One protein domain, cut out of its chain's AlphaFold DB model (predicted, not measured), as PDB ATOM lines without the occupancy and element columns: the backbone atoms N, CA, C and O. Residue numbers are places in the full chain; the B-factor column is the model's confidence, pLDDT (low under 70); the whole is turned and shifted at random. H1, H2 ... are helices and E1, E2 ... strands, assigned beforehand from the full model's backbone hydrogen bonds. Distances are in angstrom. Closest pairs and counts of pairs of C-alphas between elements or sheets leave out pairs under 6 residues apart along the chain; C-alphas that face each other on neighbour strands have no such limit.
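AT A GLANCE: This is residues 6 to 117 of the 142 residues of an uncharacterized protein of Candidatus Woesearchaeota archaeon (UniProt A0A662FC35). Picture one strongly twisted wall of seven antiparallel strands, with the long helix H1 laid slantwise over one face and the short helix H2 over the same face; the opposite face is bare of named helices. H1 packs over E3 and E4 and comes near E1, E2 and E5 as well, while E7 and E6 extend the wall beyond E5. The printed part has 112 residues with two named helices and then seven named strands, H1 H2 E1 E2 E3 E4 E5 E6 E7 along the chain; the sheet's order is E1 E2 E3 E4 E5 E7 E6. The class is mixed, helices and strands, and the whole is compact, with a radius of gyration of the C-alphas of 14.0 A and spans of 35 by 30 by 20 A.

HOW THE PARTS SIT: Start with H1, residues 6 to 19, and look past it to the sheet of E1, residues 35 to 38, E2, 41 to 52, E3, 58 to 66, E4, 70 to 78, E5, 83 to 90, E7, 108 to 115, and E6, 98 to 102. H1 is on this sheet at a height of 8.2 A, making two layers, helix on one face of a sheet; it lies over E3 and, only just, with 3 of its C-alphas, over E4. On the local plane it stands at 47 degrees to E3, slantwise to the strands; its closest C-alphas to E4 are those of Leu 8 and Pro 72, 7.0 A. H2, residues 25 to 29, is on the same face at a height of 9.1 A and only just over E3, with 3 of its C-alphas; the C-alphas of Leu 28 and Tyr 60 are their closest, 7.8 A. H1 and H2 are apart. E1 to E5 form a meander, each strand the antiparallel neighbour of the one before. Look for N 36 and O 46, 2.8 A, in the hairpin E1 and E2, N 49 and O 61, 2.9 A, in E2 and E3, N 62 and O 75, 2.8 A, in E3 and E4, and N 76 and O 85, 2.8 A, in E4 and E5. E4 bends by 61 degrees at residue 73. E7 is antiparallel to E5, with N 88 and O 110 at 2.8 A, and forms a hairpin with the edge strand E6, with N 98 and O 111 at 2.8 A. In H1 every O i to N i+4 pair is within hydrogen-bond range; in H2 0 of 1 is, beside 2 of 2 O i to N i+3 pairs.

IN THESE COORDINATES: Find C-alpha 6 at (134.744, 123.976, 148.707); from there H1 runs 20.0 A to C-alpha 19. H2, Ile 25 to Glu 29, comes next, then E1, Lys 35 to Val 38. E2 begins at C-alpha 41, (131.069, 118.705, 161.169), and runs 30.1 A to Pro 52. E3 spans 24.8 A from Val 58 to Ala 66, and E4 spans 23.2 A from Gly 70 to Asn 78. E5 spans 23.2 A from Tyr 83 to Phe 90; E6, Asp 98 to Phe 102, spans 12.0 A. E7 runs 23.1 A from Lys 108 to C-alpha 115, at (115.064, 110.528, 134.614).

THE WHOLE: The two C-alphas farthest apart are those of Arg 40 and Ala 55, 38.9 A. The printed part has no cut and no long link; E5 to E6, with 7 residues between them, is short and the other links are tight. The model's mean pLDDT over the printed part is 95.1, and no printed residue is under 70.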
ATOM      1  N   SER A   6     134.165 124.946 147.767       94.81
ATOM      2  CA  SER A   6     134.744 123.976 148.707       94.81
ATOM      3  C   SER A   6     133.716 123.482 149.731       94.81
ATOM      4  O   SER A   6     133.623 122.277 149.984       94.81
ATOM      5  N   ASP A   7     132.860 124.380 150.236       94.69
ATOM      6  CA  ASP A   7     131.767 124.004 151.144       94.69
ATOM      7  C   ASP A   7     130.809 123.014 150.475       94.69
ATOM      8  O   ASP A   7     130.482 121.973 151.050       94.69
ATOM      9  N   LEU A   8     130.380 123.309 149.240       96.56
ATOM     10  CA  LEU A   8     129.479 122.427 148.503       96.56
ATOM     11  C   LEU A   8     130.134 121.071 148.220       96.56
ATOM     12  O   LEU A   8     129.490 120.045 148.424       96.56
ATOM     13  N   LYS A   9     131.409 121.046 147.817       97.19
ATOM     14  CA  LYS A   9     132.152 119.795 147.610       97.19
ATOM     15  C   LYS A   9     132.154 118.934 148.877       97.19
ATOM     16  O   LYS A   9     131.766 117.770 148.818       97.19
ATOM     17  N   CYS A  10     132.491 119.514 150.033       96.00
ATOM     18  CA  CYS A  10     132.476 118.801 151.314       96.00
ATOM     19  C   CYS A  10     131.090 118.233 151.655       96.00
ATOM     20  O   CYS A  10     130.980 117.112 152.146       96.00
ATOM     21  N   VAL A  11     130.027 119.000 151.403       97.12
ATOM     22  CA  VAL A  11     128.646 118.546 151.619       97.12
ATOM     23  C   VAL A  11     128.320 117.355 150.720       97.12
ATOM     24  O   VAL A  11     127.779 116.359 151.200       97.12
ATOM     25  N   VAL A  12     128.658 117.438 149.432       98.00
ATOM     26  CA  VAL A  12     128.403 116.372 148.456       98.00
ATOM     27  C   VAL A  12     129.141 115.088 148.844       98.00
ATOM     28  O   VAL A  12     128.529 114.021 148.846       98.00
ATOM     29  N   GLU A  13     130.409 115.182 149.251       97.62
ATOM     30  CA  GLU A  13     131.202 114.041 149.735       97.62
ATOM     31  C   GLU A  13     130.533 113.328 150.920       97.62
ATOM     32  O   GLU A  13     130.417 112.102 150.929       97.62
ATOM     33  N   GLU A  14     130.065 114.076 151.920       97.31
ATOM     34  CA  GLU A  14     129.410 113.490 153.097       97.31
ATOM     35  C   GLU A  14     128.056 112.857 152.753       97.31
ATOM     36  O   GLU A  14     127.698 111.811 153.301       97.31
ATOM     37  N   VAL A  15     127.318 113.435 151.801       97.62
ATOM     38  CA  VAL A  15     126.077 112.836 151.296       97.62
ATOM     39  C   VAL A  15     126.371 111.548 150.529       97.62
ATOM     40  O   VAL A  15     125.689 110.555 150.772       97.62
ATOM     41  N   ILE A  16     127.395 111.503 149.672       97.69
ATOM     42  CA  ILE A  16     127.796 110.270 148.968       97.69
ATOM     43  C   ILE A  16     128.150 109.167 149.973       97.69
ATOM     44  O   ILE A  16     127.552 108.094 149.909       97.69
ATOM     45  N   LYS A  17     129.020 109.440 150.958       96.50
ATOM     46  CA  LYS A  17     129.383 108.469 152.014       96.50
ATOM     47  C   LYS A  17     128.166 107.949 152.778       96.50
ATOM     48  O   LYS A  17     128.113 106.792 153.192       96.50
ATOM     49  N   PHE A  18     127.180 108.813 153.014       96.44
ATOM     50  CA  PHE A  18     125.919 108.403 153.619       96.44
ATOM     51  C   PHE A  18     125.133 107.464 152.695       96.44
ATOM     52  O   PHE A  18     124.671 106.416 153.146       96.44
ATOM     53  N   LEU A  19     125.011 107.809 151.412       96.25
ATOM     54  CA  LEU A  19     124.283 107.019 150.421       96.25
ATOM     55  C   LEU A  19     124.930 105.662 150.121       96.25
ATOM     56  O   LEU A  19     124.209 104.723 149.790       96.25
ATOM     57  N   GLU A  20     126.251 105.524 150.233       95.81
ATOM     58  CA  GLU A  20     126.978 104.258 150.026       95.81
ATOM     59  C   GLU A  20     126.511 103.130 150.958       95.81
ATOM     60  O   GLU A  20     126.632 101.953 150.621       95.81
ATOM     61  N   LYS A  21     125.898 103.472 152.096       95.00
ATOM     62  CA  LYS A  21     125.335 102.508 153.056       95.00
ATOM     63  C   LYS A  21     124.034 101.855 152.574       95.00
ATOM     64  O   LYS A  21     123.553 100.925 153.218       95.00
ATOM     65  N   TYR A  22     123.456 102.341 151.475       94.31
ATOM     66  CA  TYR A  22     122.136 101.950 150.986       94.31
ATOM     67  C   TYR A  22     122.186 101.597 149.497       94.31
ATOM     68  O   TYR A  22     122.926 102.211 148.722       94.31
ATOM     69  N   LYS A  23     121.385 100.608 149.087       91.75
ATOM     70  CA  LYS A  23     121.346 100.123 147.696       91.75
ATOM     71  C   LYS A  23     120.079 100.560 146.968       91.75
ATOM     72  O   LYS A  23     120.102 100.720 145.751       91.75
ATOM     73  N   ALA A  24     118.980 100.761 147.692       92.62
ATOM     74  CA  ALA A  24     117.683 101.087 147.111       92.62
ATOM     75  C   ALA A  24     116.930 102.162 147.906       92.62
ATOM     76  O   ALA A  24     117.187 102.400 149.083       92.62
ATOM     77  N   ILE A  25     115.937 102.788 147.263       91.75
ATOM     78  CA  ILE A  25     115.064 103.789 147.900       91.75
ATOM     79  C   ILE A  25     114.281 103.178 149.074       91.75
ATOM     80  O   ILE A  25     114.110 103.835 150.096       91.75
ATOM     81  N   SER A  26     113.887 101.906 148.982       91.56
ATOM     82  CA  SER A  26     113.220 101.172 150.068       91.56
ATOM     83  C   SER A  26     114.064 101.068 151.344       91.56
ATOM     84  O   SER A  26     113.523 100.931 152.438       91.56
ATOM     85  N   ASP A  27     115.395 101.161 151.249       92.19
ATOM     86  CA  ASP A  27     116.252 101.177 152.440       92.19
ATOM     87  C   ASP A  27     116.100 102.491 153.228       92.19
ATOM     88  O   ASP A  27     116.265 102.514 154.452       92.19
ATOM     89  N   LEU A  28     115.732 103.578 152.542       89.75
ATOM     90  CA  LEU A  28     115.548 104.910 153.121       89.75
ATOM     91  C   LEU A  28     114.257 105.011 153.943       89.75
ATOM     92  O   LEU A  28     114.200 105.791 154.892       89.75
ATOM     93  N   GLU A  29     113.238 104.206 153.629       88.50
ATOM     94  CA  GLU A  29     111.972 104.150 154.377       88.50
ATOM     95  C   GLU A  29     112.191 103.804 155.851       88.50
ATOM     96  O   GLU A  29     111.630 104.433 156.748       88.50
ATOM     97  N   LYS A  30     113.098 102.862 156.118       89.88
ATOM     98  CA  LYS A  30     113.449 102.423 157.479       89.88
ATOM     99  C   LYS A  30     114.135 103.524 158.300       89.88
ATOM    100  O   LYS A  30     114.288 103.397 159.516       89.88
ATOM    101  N   MET A  31     114.587 104.582 157.630       92.94
ATOM    102  CA  MET A  31     115.389 105.666 158.187       92.94
ATOM    103  C   MET A  31     114.606 106.973 158.352       92.94
ATOM    104  O   MET A  31     115.166 107.975 158.804       92.94
ATOM    105  N   LEU A  32     113.318 106.981 158.007       94.06
ATOM    106  CA  LEU A  32     112.478 108.169 158.079       94.06
ATOM    107  C   LEU A  32     112.450 108.782 159.480       94.06
ATOM    108  O   LEU A  32     112.353 108.093 160.495       94.06
ATOM    109  N   GLY A  33     112.565 110.109 159.526       90.62
ATOM    110  CA  GLY A  33     112.550 110.887 160.764       90.62
ATOM    111  C   GLY A  33     113.869 110.878 161.543       90.62
ATOM    112  O   GLY A  33     114.057 111.754 162.391       90.62
ATOM    113  N   ARG A  34     114.804 109.970 161.231       93.94
ATOM    114  CA  ARG A  34     116.111 109.887 161.897       93.94
ATOM    115  C   ARG A  34     117.054 110.997 161.430       93.94
ATOM    116  O   ARG A  34     116.984 111.458 160.290       93.94
ATOM    117  N   LYS A  35     117.948 111.408 162.332       95.50
ATOM    118  CA  LYS A  35     119.085 112.289 162.042       95.50
ATOM    119  C   LYS A  35     120.364 111.457 162.038       95.50
ATOM    120  O   LYS A  35     120.560 110.643 162.937       95.50
ATOM    121  N   PHE A  36     121.222 111.689 161.059       95.81
ATOM    122  CA  PHE A  36     122.509 111.021 160.912       95.81
ATOM    123  C   PHE A  36     123.609 112.058 161.051       95.81
ATOM    124  O   PHE A  36     123.642 113.009 160.273       95.81
ATOM    125  N   SER A  37     124.472 111.901 162.051       94.31
ATOM    126  CA  SER A  37     125.599 112.804 162.265       94.31
ATOM    127  C   SER A  37     126.573 112.756 161.090       94.31
ATOM    128  O   SER A  37     126.752 111.724 160.438       94.31
ATOM    129  N   VAL A  38     127.208 113.895 160.836       93.56
ATOM    130  CA  VAL A  38     128.258 114.038 159.832       93.56
ATOM    131  C   VAL A  38     129.590 114.160 160.566       93.56
ATOM    132  O   VAL A  38     129.792 115.097 161.331       93.56
ATOM    133  N   ASN A  39     130.515 113.226 160.340       85.19
ATOM    134  CA  ASN A  39     131.749 113.138 161.134       85.19
ATOM    135  C   ASN A  39     132.627 114.390 161.016       85.19
ATOM    136  O   ASN A  39     133.256 114.797 161.987       85.19
ATOM    137  N   ARG A  40     132.671 115.003 159.826       87.62
ATOM    138  CA  ARG A  40     133.504 116.186 159.562       87.62
ATOM    139  C   ARG A  40     133.002 117.439 160.296       87.62
ATOM    140  O   ARG A  40     133.800 118.320 160.589       87.62
ATOM    141  N   PHE A  41     131.704 117.518 160.595       88.94
ATOM    142  CA  PHE A  41     131.069 118.705 161.169       88.94
ATOM    143  C   PHE A  41     130.036 118.288 162.230       88.94
ATOM    144  O   PHE A  41     128.914 117.938 161.864       88.94
ATOM    145  N   PRO A  42     130.376 118.341 163.534       88.12
ATOM    146  CA  PRO A  42     129.526 117.815 164.612       88.12
ATOM    147  C   PRO A  42     128.109 118.403 164.668       88.12
ATOM    148  O   PRO A  42     127.164 117.716 165.045       88.12
ATOM    149  N   GLU A  43     127.955 119.661 164.255       92.75
ATOM    150  CA  GLU A  43     126.675 120.382 164.222       92.75
ATOM    151  C   GLU A  43     125.835 120.079 162.968       92.75
ATOM    152  O   GLU A  43     124.695 120.537 162.837       92.75
ATOM    153  N   HIS A  44     126.393 119.339 162.008       96.31
ATOM    154  CA  HIS A  44     125.726 118.995 160.759       96.31
ATOM    155  C   HIS A  44     125.112 117.600 160.833       96.31
ATOM    156  O   HIS A  44     125.614 116.688 161.497       96.31
ATOM    157  N   TYR A  45     124.017 117.410 160.103       97.44
ATOM    158  CA  TYR A  45     123.357 116.113 160.027       97.44
ATOM    159  C   TYR A  45     122.610 115.919 158.714       97.44
ATOM    160  O   TYR A  45     122.175 116.872 158.069       97.44
ATOM    161  N   ILE A  46     122.395 114.663 158.343       97.75
ATOM    162  CA  ILE A  46     121.509 114.270 157.249       97.75
ATOM    163  C   ILE A  46     120.181 113.812 157.846       97.75
ATOM    164  O   ILE A  46     120.149 113.132 158.874       97.75
ATOM    165  N   LYS A  47     119.065 114.182 157.219       97.31
ATOM    166  CA  LYS A  47     117.731 113.721 157.619       97.31
ATOM    167  C   LYS A  47     116.939 113.271 156.405       97.31
ATOM    168  O   LYS A  47     116.910 113.960 155.385       97.31
ATOM    169  N   ILE A  48     116.244 112.150 156.564       96.69
ATOM    170  CA  ILE A  48     115.330 111.609 155.560       96.69
ATOM    171  C   ILE A  48     113.898 111.874 156.017       96.69
ATOM    172  O   ILE A  48     113.535 111.616 157.169       96.69
ATOM    173  N   HIS A  49     113.078 112.411 155.126       95.50
ATOM    174  CA  HIS A  49     111.665 112.637 155.384       95.50
ATOM    175  C   HIS A  49     110.832 112.442 154.121       95.50
ATOM    176  O   HIS A  49     111.337 112.560 153.009       95.50
ATOM    177  N   ILE A  50     109.546 112.162 154.305       94.62
ATOM    178  CA  ILE A  50     108.577 112.127 153.213       94.62
ATOM    179  C   ILE A  50     107.930 113.504 153.075       94.62
ATOM    180  O   ILE A  50     107.672 114.190 154.071       94.62
ATOM    181  N   ARG A  51     107.655 113.909 151.837       93.38
ATOM    182  CA  ARG A  51     106.790 115.048 151.522       93.38
ATOM    183  C   ARG A  51     105.701 114.628 150.533       93.38
ATOM    184  O   ARG A  51     105.988 113.812 149.654       93.38
ATOM    185  N   PRO A  52     104.487 115.197 150.642       95.00
ATOM    186  CA  PRO A  52     103.510 115.128 149.563       95.00
ATOM    187  C   PRO A  52     104.115 115.638 148.250       95.00
ATOM    188  O   PRO A  52     104.926 116.569 148.253       95.00
ATOM    189  N   SER A  53     103.723 115.019 147.146       93.00
ATOM    190  CA  SER A  53     104.126 115.366 145.786       93.00
ATOM    191  C   SER A  53     102.885 115.432 144.885       93.00
ATOM    192  O   SER A  53     101.745 115.351 145.352       93.00
ATOM    193  N   ASN A  54     103.088 115.624 143.585       89.88
ATOM    194  CA  ASN A  54     102.007 115.772 142.618       89.88
ATOM    195  C   ASN A  54     101.187 114.473 142.499       89.88
ATOM    196  O   ASN A  54     101.659 113.385 142.837       89.88
ATOM    197  N   ALA A  55      99.953 114.593 142.002       92.19
ATOM    198  CA  ALA A  55      99.049 113.462 141.758       92.19
ATOM    199  C   ALA A  55      98.810 112.559 142.991       92.19
ATOM    200  O   ALA A  55      98.651 111.351 142.858       92.19
ATOM    201  N   GLY A  56      98.823 113.135 144.200       93.12
ATOM    202  CA  GLY A  56      98.600 112.390 145.446       93.12
ATOM    203  C   GLY A  56      99.735 111.432 145.825       93.12
ATOM    204  O   GLY A  56      99.556 110.591 146.702       93.12
ATOM    205  N   THR A  57     100.895 111.540 145.175       95.06
ATOM    206  CA  THR A  57     102.066 110.699 145.453       95.06
ATOM    207  C   THR A  57     102.938 111.292 146.560       95.06
ATOM    208  O   THR A  57     102.690 112.389 147.071       95.06
ATOM    209  N   VAL A  58     103.994 110.572 146.932       94.44
ATOM    210  CA  VAL A  58     104.966 111.000 147.939       94.44
ATOM    211  C   VAL A  58     106.384 110.968 147.383       94.44
ATOM    212  O   VAL A  58     106.721 110.129 146.549       94.44
ATOM    213  N   ALA A  59     107.227 111.875 147.870       96.25
ATOM    214  CA  ALA A  59     108.647 111.893 147.551       96.25
ATOM    215  C   ALA A  59     109.500 111.720 148.812       96.25
ATOM    216  O   ALA A  59     109.250 112.344 149.849       96.25
ATOM    217  N   TYR A  60     110.543 110.904 148.692       95.81
ATOM    218  CA  TYR A  60     111.602 110.750 149.681       95.81
ATOM    219  C   TYR A  60     112.574 111.905 149.539       95.81
ATOM    220  O   TYR A  60     113.130 112.126 148.463       95.81
ATOM    221  N   LYS A  61     112.791 112.630 150.631       96.75
ATOM    222  CA  LYS A  61     113.667 113.789 150.673       96.75
ATOM    223  C   LYS A  61     114.818 113.558 151.641       96.75
ATOM    224  O   LYS A  61     114.596 113.393 152.841       96.75
ATOM    225  N   ILE A  62     116.037 113.553 151.110       97.75
ATOM    226  CA  ILE A  62     117.290 113.481 151.867       97.75
ATOM    227  C   ILE A  62     117.874 114.887 151.889       97.75
ATOM    228  O   ILE A  62     118.263 115.402 150.846       97.75
ATOM    229  N   SER A  63     117.933 115.510 153.060       98.19
ATOM    230  CA  SER A  63     118.449 116.873 153.208       98.19
ATOM    231  C   SER A  63     119.690 116.862 154.090       98.19
ATOM    232  O   SER A  63     119.667 116.286 155.184       98.19
ATOM    233  N   TYR A  64     120.754 117.519 153.634       98.31
ATOM    234  CA  TYR A  64     121.917 117.828 154.458       98.31
ATOM    235  C   TYR A  64     121.670 119.147 155.189       98.31
ATOM    236  O   TYR A  64     121.472 120.177 154.551       98.31
ATOM    237  N   TYR A  65     121.705 119.139 156.515       97.31
ATOM    238  CA  TYR A  65     121.553 120.326 157.347       97.31
ATOM    239  C   TYR A  65     122.925 120.801 157.815       97.31
ATOM    240  O   TYR A  65     123.580 120.128 158.607       97.31
ATOM    241  N   ALA A  66     123.330 121.980 157.348       94.38
ATOM    242  CA  ALA A  66     124.447 122.735 157.895       94.38
ATOM    243  C   ALA A  66     123.905 123.700 158.958       94.38
ATOM    244  O   ALA A  66     123.045 124.525 158.657       94.38
ATOM    245  N   ASN A  67     124.378 123.641 160.199       87.50
ATOM    246  CA  ASN A  67     123.953 124.555 161.263       87.50
ATOM    247  C   ASN A  67     125.100 125.527 161.584       87.50
ATOM    248  O   ASN A  67     126.169 125.046 161.948       87.50
ATOM    249  N   PRO A  68     124.939 126.862 161.434       81.62
ATOM    250  CA  PRO A  68     123.733 127.639 161.081       81.62
ATOM    251  C   PRO A  68     123.521 127.893 159.565       81.62
ATOM    252  O   PRO A  68     122.793 128.807 159.172       81.62
ATOM    253  N   GLY A  69     124.169 127.130 158.678       80.19
ATOM    254  CA  GLY A  69     124.179 127.335 157.218       80.19
ATOM    255  C   GLY A  69     122.875 127.061 156.439       80.19
ATOM    256  O   GLY A  69     122.761 127.483 155.285       80.19
ATOM    257  N   GLY A  70     121.882 126.402 157.037       92.88
ATOM    258  CA  GLY A  70     120.655 125.964 156.370       92.88
ATOM    259  C   GLY A  70     120.827 124.627 155.643       92.88
ATOM    260  O   GLY A  70     121.471 123.717 156.152       92.88
ATOM    261  N   ILE A  71     120.219 124.490 154.462       96.62
ATOM    262  CA  ILE A  71     120.211 123.236 153.697       96.62
ATOM    263  C   ILE A  71     120.970 123.438 152.375       96.62
ATOM    264  O   ILE A  71     120.384 123.935 151.411       96.62
ATOM    265  N   PRO A  72     122.282 123.141 152.326       97.38
ATOM    266  CA  PRO A  72     123.091 123.299 151.115       97.38
ATOM    267  C   PRO A  72     122.777 122.279 150.013       97.38
ATOM    268  O   PRO A  72     123.023 122.573 148.844       97.38
ATOM    269  N   LEU A  73     122.255 121.100 150.367       98.38
ATOM    270  CA  LEU A  73     121.967 120.022 149.422       98.38
ATOM    271  C   LEU A  73     120.723 119.237 149.831       98.38
ATOM    272  O   LEU A  73     120.582 118.832 150.990       98.38
ATOM    273  N   GLU A  74     119.850 118.988 148.858       98.31
ATOM    274  CA  GLU A  74     118.702 118.094 148.984       98.31
ATOM    275  C   GLU A  74     118.599 117.151 147.788       98.31
ATOM    276  O   GLU A  74     118.795 117.548 146.642       98.31
ATOM    277  N   LEU A  75     118.236 115.903 148.062       98.25
ATOM    278  CA  LEU A  75     117.836 114.920 147.064       98.25
ATOM    279  C   LEU A  75     116.359 114.625 147.262       98.25
ATOM    280  O   LEU A  75     115.933 114.342 148.382       98.25
ATOM    281  N   VAL A  76     115.587 114.672 146.188       97.75
ATOM    282  CA  VAL A  76     114.161 114.346 146.180       97.75
ATOM    283  C   VAL A  76     113.950 113.199 145.208       97.75
ATOM    284  O   VAL A  76     114.389 113.283 144.070       97.75
ATOM    285  N   MET A  77     113.297 112.124 145.629       97.50
ATOM    286  CA  MET A  77     113.038 110.958 144.784       97.50
ATOM    287  C   MET A  77     111.579 110.552 144.906       97.50
ATOM    288  O   MET A  77     111.098 110.314 146.013       97.50
ATOM    289  N   ASN A  78     110.883 110.445 143.779       96.75
ATOM    290  CA  ASN A  78     109.500 109.988 143.732       96.75
ATOM    291  C   ASN A  78     109.403 108.737 142.847       96.75
ATOM    292  O   ASN A  78     109.348 108.864 141.620       96.75
ATOM    293  N   PRO A  79     109.387 107.532 143.445       95.00
ATOM    294  CA  PRO A  79     109.279 106.278 142.702       95.00
ATOM    295  C   PRO A  79     108.026 106.169 141.836       95.00
ATOM    296  O   PRO A  79     108.105 105.619 140.743       95.00
ATOM    297  N   MET A  80     106.899 106.726 142.288       94.94
ATOM    298  CA  MET A  80     105.623 106.643 141.572       94.94
ATOM    299  C   MET A  80     105.606 107.519 140.318       94.94
ATOM    300  O   MET A  80     105.093 107.102 139.286       94.94
ATOM    301  N   LEU A  81     106.187 108.720 140.394       96.06
ATOM    302  CA  LEU A  81     106.308 109.636 139.253       96.06
ATOM    303  C   LEU A  81     107.598 109.430 138.447       96.06
ATOM    304  O   LEU A  81     107.817 110.113 137.451       96.06
ATOM    305  N   GLY A  82     108.462 108.504 138.870       96.50
ATOM    306  CA  GLY A  82     109.652 108.115 138.124       96.50
ATOM    307  C   GLY A  82     110.682 109.234 137.963       96.50
ATOM    308  O   GLY A  82     111.273 109.346 136.889       96.50
ATOM    309  N   TYR A  83     110.940 110.033 139.002       97.12
ATOM    310  CA  TYR A  83     111.982 111.067 138.950       97.12
ATOM    311  C   TYR A  83     112.851 111.126 140.210       97.12
ATOM    312  O   TYR A  83     112.411 110.797 141.317       97.12
ATOM    313  N   SER A  84     114.072 111.620 140.016       97.94
ATOM    314  CA  SER A  84     114.919 112.166 141.073       97.94
ATOM    315  C   SER A  84     115.199 113.642 140.788       97.94
ATOM    316  O   SER A  84     115.235 114.063 139.636       97.94
ATOM    317  N   GLN A  85     115.421 114.443 141.818       98.19
ATOM    318  CA  GLN A  85     115.835 115.834 141.705       98.19
ATOM    319  C   GLN A  85     116.953 116.098 142.704       98.19
ATOM    320  O   GLN A  85     116.850 115.732 143.876       98.19
ATOM    321  N   ILE A  86     118.007 116.752 142.236       98.62
ATOM    322  CA  ILE A  86     119.100 117.246 143.066       98.62
ATOM    323  C   ILE A  86     118.934 118.750 143.178       98.62
ATOM    324  O   ILE A  86     118.826 119.430 142.161       98.62
ATOM    325  N   ILE A  87     118.906 119.265 144.401       98.56
ATOM    326  CA  ILE A  87     118.821 120.691 144.703       98.56
ATOM    327  C   ILE A  87     120.074 121.064 145.480       98.56
ATOM    328  O   ILE A  87     120.399 120.436 146.485       98.56
ATOM    329  N   VAL A  88     120.772 122.094 145.025       98.31
ATOM    330  CA  VAL A  88     122.013 122.580 145.628       98.31
ATOM    331  C   VAL A  88     121.955 124.082 145.822       98.31
ATOM    332  O   VAL A  88     121.267 124.801 145.096       98.31
ATOM    333  N   LYS A  89     122.698 124.562 146.812       97.31
ATOM    334  CA  LYS A  89     122.777 125.974 147.160       97.31
ATOM    335  C   LYS A  89     124.229 126.383 147.367       97.31
ATOM    336  O   LYS A  89     124.858 125.931 148.316       97.31
ATOM    337  N   PHE A  90     124.742 127.267 146.513       95.94
ATOM    338  CA  PHE A  90     126.078 127.867 146.643       95.94
ATOM    339  C   PHE A  90     126.218 129.103 145.736       95.94
ATOM    340  O   PHE A  90     125.323 129.383 144.942       95.94
ATOM    341  N   GLN A  91     127.293 129.885 145.853       95.12
ATOM    342  CA  GLN A  91     127.427 131.160 145.119       95.12
ATOM    343  C   GLN A  91     127.647 131.015 143.596       95.12
ATOM    344  O   GLN A  91     127.316 131.923 142.828       95.12
ATOM    345  N   GLY A  92     128.203 129.889 143.146       94.44
ATOM    346  CA  GLY A  92     128.528 129.655 141.737       94.44
ATOM    347  C   GLY A  92     127.337 129.193 140.894       94.44
ATOM    348  O   GLY A  92     126.229 128.990 141.388       94.44
ATOM    349  N   LYS A  93     127.569 129.024 139.588       95.44
ATOM    350  CA  LYS A  93     126.633 128.360 138.668       95.44
ATOM    351  C   LYS A  93     127.125 126.937 138.396       95.44
ATOM    352  O   LYS A  93     128.331 126.739 138.258       95.44
ATOM    353  N   ILE A  94     126.215 125.971 138.313       96.44
ATOM    354  CA  ILE A  94     126.531 124.612 137.848       96.44
ATOM    355  C   ILE A  94     125.942 124.432 136.456       96.44
ATOM    356  O   ILE A  94     124.770 124.731 136.224       96.44
ATOM    357  N   SER A  95     126.762 123.967 135.516       94.94
ATOM    358  CA  SER A  95     126.286 123.653 134.170       94.94
ATOM    359  C   SER A  95     125.256 122.520 134.210       94.94
ATOM    360  O   SER A  95     125.450 121.518 134.893       94.94
ATOM    361  N   GLY A  96     124.143 122.688 133.494       95.94
ATOM    362  CA  GLY A  96     123.044 121.717 133.473       95.94
ATOM    363  C   GLY A  96     122.126 121.734 134.700       95.94
ATOM    364  O   GLY A  96     121.255 120.873 134.793       95.94
ATOM    365  N   PHE A  97     122.300 122.684 135.627       98.25
ATOM    366  CA  PHE A  97     121.337 122.950 136.692       98.25
ATOM    367  C   PHE A  97     120.583 124.254 136.414       98.25
ATOM    368  O   PHE A  97     121.176 125.268 136.031       98.25
ATOM    369  N   ASP A  98     119.283 124.246 136.691       98.19
ATOM    370  CA  ASP A  98     118.415 125.410 136.571       98.19
ATOM    371  C   ASP A  98     118.418 126.212 137.868       98.19
ATOM    372  O   ASP A  98     118.139 125.682 138.946       98.19
ATOM    373  N   CYS A  99     118.727 127.505 137.777       97.94
ATOM    374  CA  CYS A  99     118.688 128.420 138.913       97.94
ATOM    375  C   CYS A  99     117.268 128.951 139.111       97.94
ATOM    376  O   CYS A  99     116.705 129.541 138.192       97.94
ATOM    377  N   PHE A 100     116.716 128.795 140.314       97.75
ATOM    378  CA  PHE A 100     115.329 129.176 140.603       97.75
ATOM    379  C   PHE A 100     115.179 130.156 141.771       97.75
ATOM    380  O   PHE A 100     114.111 130.737 141.942       97.75
ATOM    381  N   TYR A 101     116.217 130.357 142.590       97.00
ATOM    382  CA  TYR A 101     116.149 131.293 143.714       97.00
ATOM    383  C   TYR A 101     117.529 131.820 144.123       97.00
ATOM    384  O   TYR A 101     118.540 131.131 143.979       97.00
ATOM    385  N   PHE A 102     117.556 133.028 144.685       96.56
ATOM    386  CA  PHE A 102     118.740 133.660 145.264       96.56
ATOM    387  C   PHE A 102     118.442 134.048 146.706       96.56
ATOM    388  O   PHE A 102     117.432 134.695 146.977       96.56
ATOM    389  N   ASP A 103     119.317 133.673 147.634       94.12
ATOM    390  CA  ASP A 103     119.170 134.105 149.022       94.12
ATOM    391  C   ASP A 103     119.857 135.454 149.296       94.12
ATOM    392  O   ASP A 103     120.650 135.960 148.501       94.12
ATOM    393  N   ARG A 104     119.599 136.023 150.481       93.94
ATOM    394  CA  ARG A 104     120.189 137.299 150.931       93.94
ATOM    395  C   ARG A 104     121.721 137.310 151.042       93.94
ATOM    396  O   ARG A 104     122.303 138.366 151.254       93.94
ATOM    397  N   PHE A 105     122.374 136.150 150.978       94.00
ATOM    398  CA  PHE A 105     123.832 136.027 151.031       94.00
ATOM    399  C   PHE A 105     124.449 135.886 149.630       94.00
ATOM    400  O   PHE A 105     125.670 135.769 149.515       94.00
ATOM    401  N   GLY A 106     123.630 135.905 148.573       95.12
ATOM    402  CA  GLY A 106     124.060 135.722 147.189       95.12
ATOM    403  C   GLY A 106     124.263 134.257 146.797       95.12
ATOM    404  O   GLY A 106     124.889 133.986 145.774       95.12
ATOM    405  N   ASN A 107     123.769 133.300 147.591       96.94
ATOM    406  CA  ASN A 107     123.782 131.894 147.198       96.94
ATOM    407  C   ASN A 107     122.670 131.632 146.179       96.94
ATOM    408  O   ASN A 107     121.526 132.047 146.382       96.94
ATOM    409  N   LYS A 108     122.992 130.879 145.132       97.69
ATOM    410  CA  LYS A 108     122.067 130.437 144.090       97.69
ATOM    411  C   LYS A 108     121.522 129.066 144.452       97.69
ATOM    412  O   LYS A 108     122.298 128.119 144.598       97.69
ATOM    413  N   MET A 109     120.205 128.955 144.584       98.12
ATOM    414  CA  MET A 109     119.527 127.665 144.644       98.12
ATOM    415  C   MET A 109     119.271 127.183 143.224       98.12
ATOM    416  O   MET A 109     118.669 127.881 142.402       98.12
ATOM    417  N   GLN A 110     119.790 126.000 142.946       98.31
ATOM    418  CA  GLN A 110     119.854 125.409 141.625       98.31
ATOM    419  C   GLN A 110     119.376 123.967 141.706       98.31
ATOM    420  O   GLN A 110     119.640 123.295 142.705       98.31
ATOM    421  N   SER A 111     118.681 123.479 140.685       98.50
ATOM    422  CA  SER A 111     118.239 122.088 140.654       98.50
ATOM    423  C   SER A 111     118.466 121.412 139.318       98.50
ATOM    424  O   SER A 111     118.428 122.065 138.280       98.50
ATOM    425  N   LYS A 112     118.636 120.093 139.355       98.44
ATOM    426  CA  LYS A 112     118.649 119.226 138.180       98.44
ATOM    427  C   LYS A 112     117.701 118.058 138.404       98.44
ATOM    428  O   LYS A 112     117.794 117.370 139.421       98.44
ATOM    429  N   CYS A 113     116.797 117.838 137.457       98.12
ATOM    430  CA  CYS A 113     115.938 116.659 137.430       98.12
ATOM    431  C   CYS A 113     116.633 115.529 136.666       98.12
ATOM    432  O   CYS A 113     117.215 115.749 135.605       98.12
ATOM    433  N   LEU A 114     116.551 114.317 137.201       98.00
ATOM    434  CA  LEU A 114     117.082 113.104 136.597       98.00
ATOM    435  C   LEU A 114     115.925 112.193 136.177       98.00
ATOM    436  O   LEU A 114     114.928 112.083 136.905       98.00
ATOM    437  N   PRO A 115     116.052 111.505 135.031       93.38
ATOM    438  CA  PRO A 115     115.064 110.528 134.614       93.38
ATOM    439  C   PRO A 115     115.156 109.311 135.540       93.38
ATOM    440  O   PRO A 115     116.222 108.708 135.651       93.38
ATOM    441  N   LYS A 116     114.029 108.906 136.135       95.88
ATOM    442  CA  LYS A 116     113.873 107.807 137.111       95.88
ATOM    443  C   LYS A 116     114.220 108.187 138.547       95.88
ATOM    444  O   LYS A 116     115.209 108.852 138.827       95.88
ATOM    445  N   ALA A 117     113.418 107.658 139.467       95.69
ATOM    446  CA  ALA A 117     113.728 107.641 140.887       95.69
ATOM    447  C   ALA A 117     114.749 106.533 141.155       95.69
ATOM    448  O   ALA A 117     114.395 105.362 141.303       95.69
TER     449      ALA A 117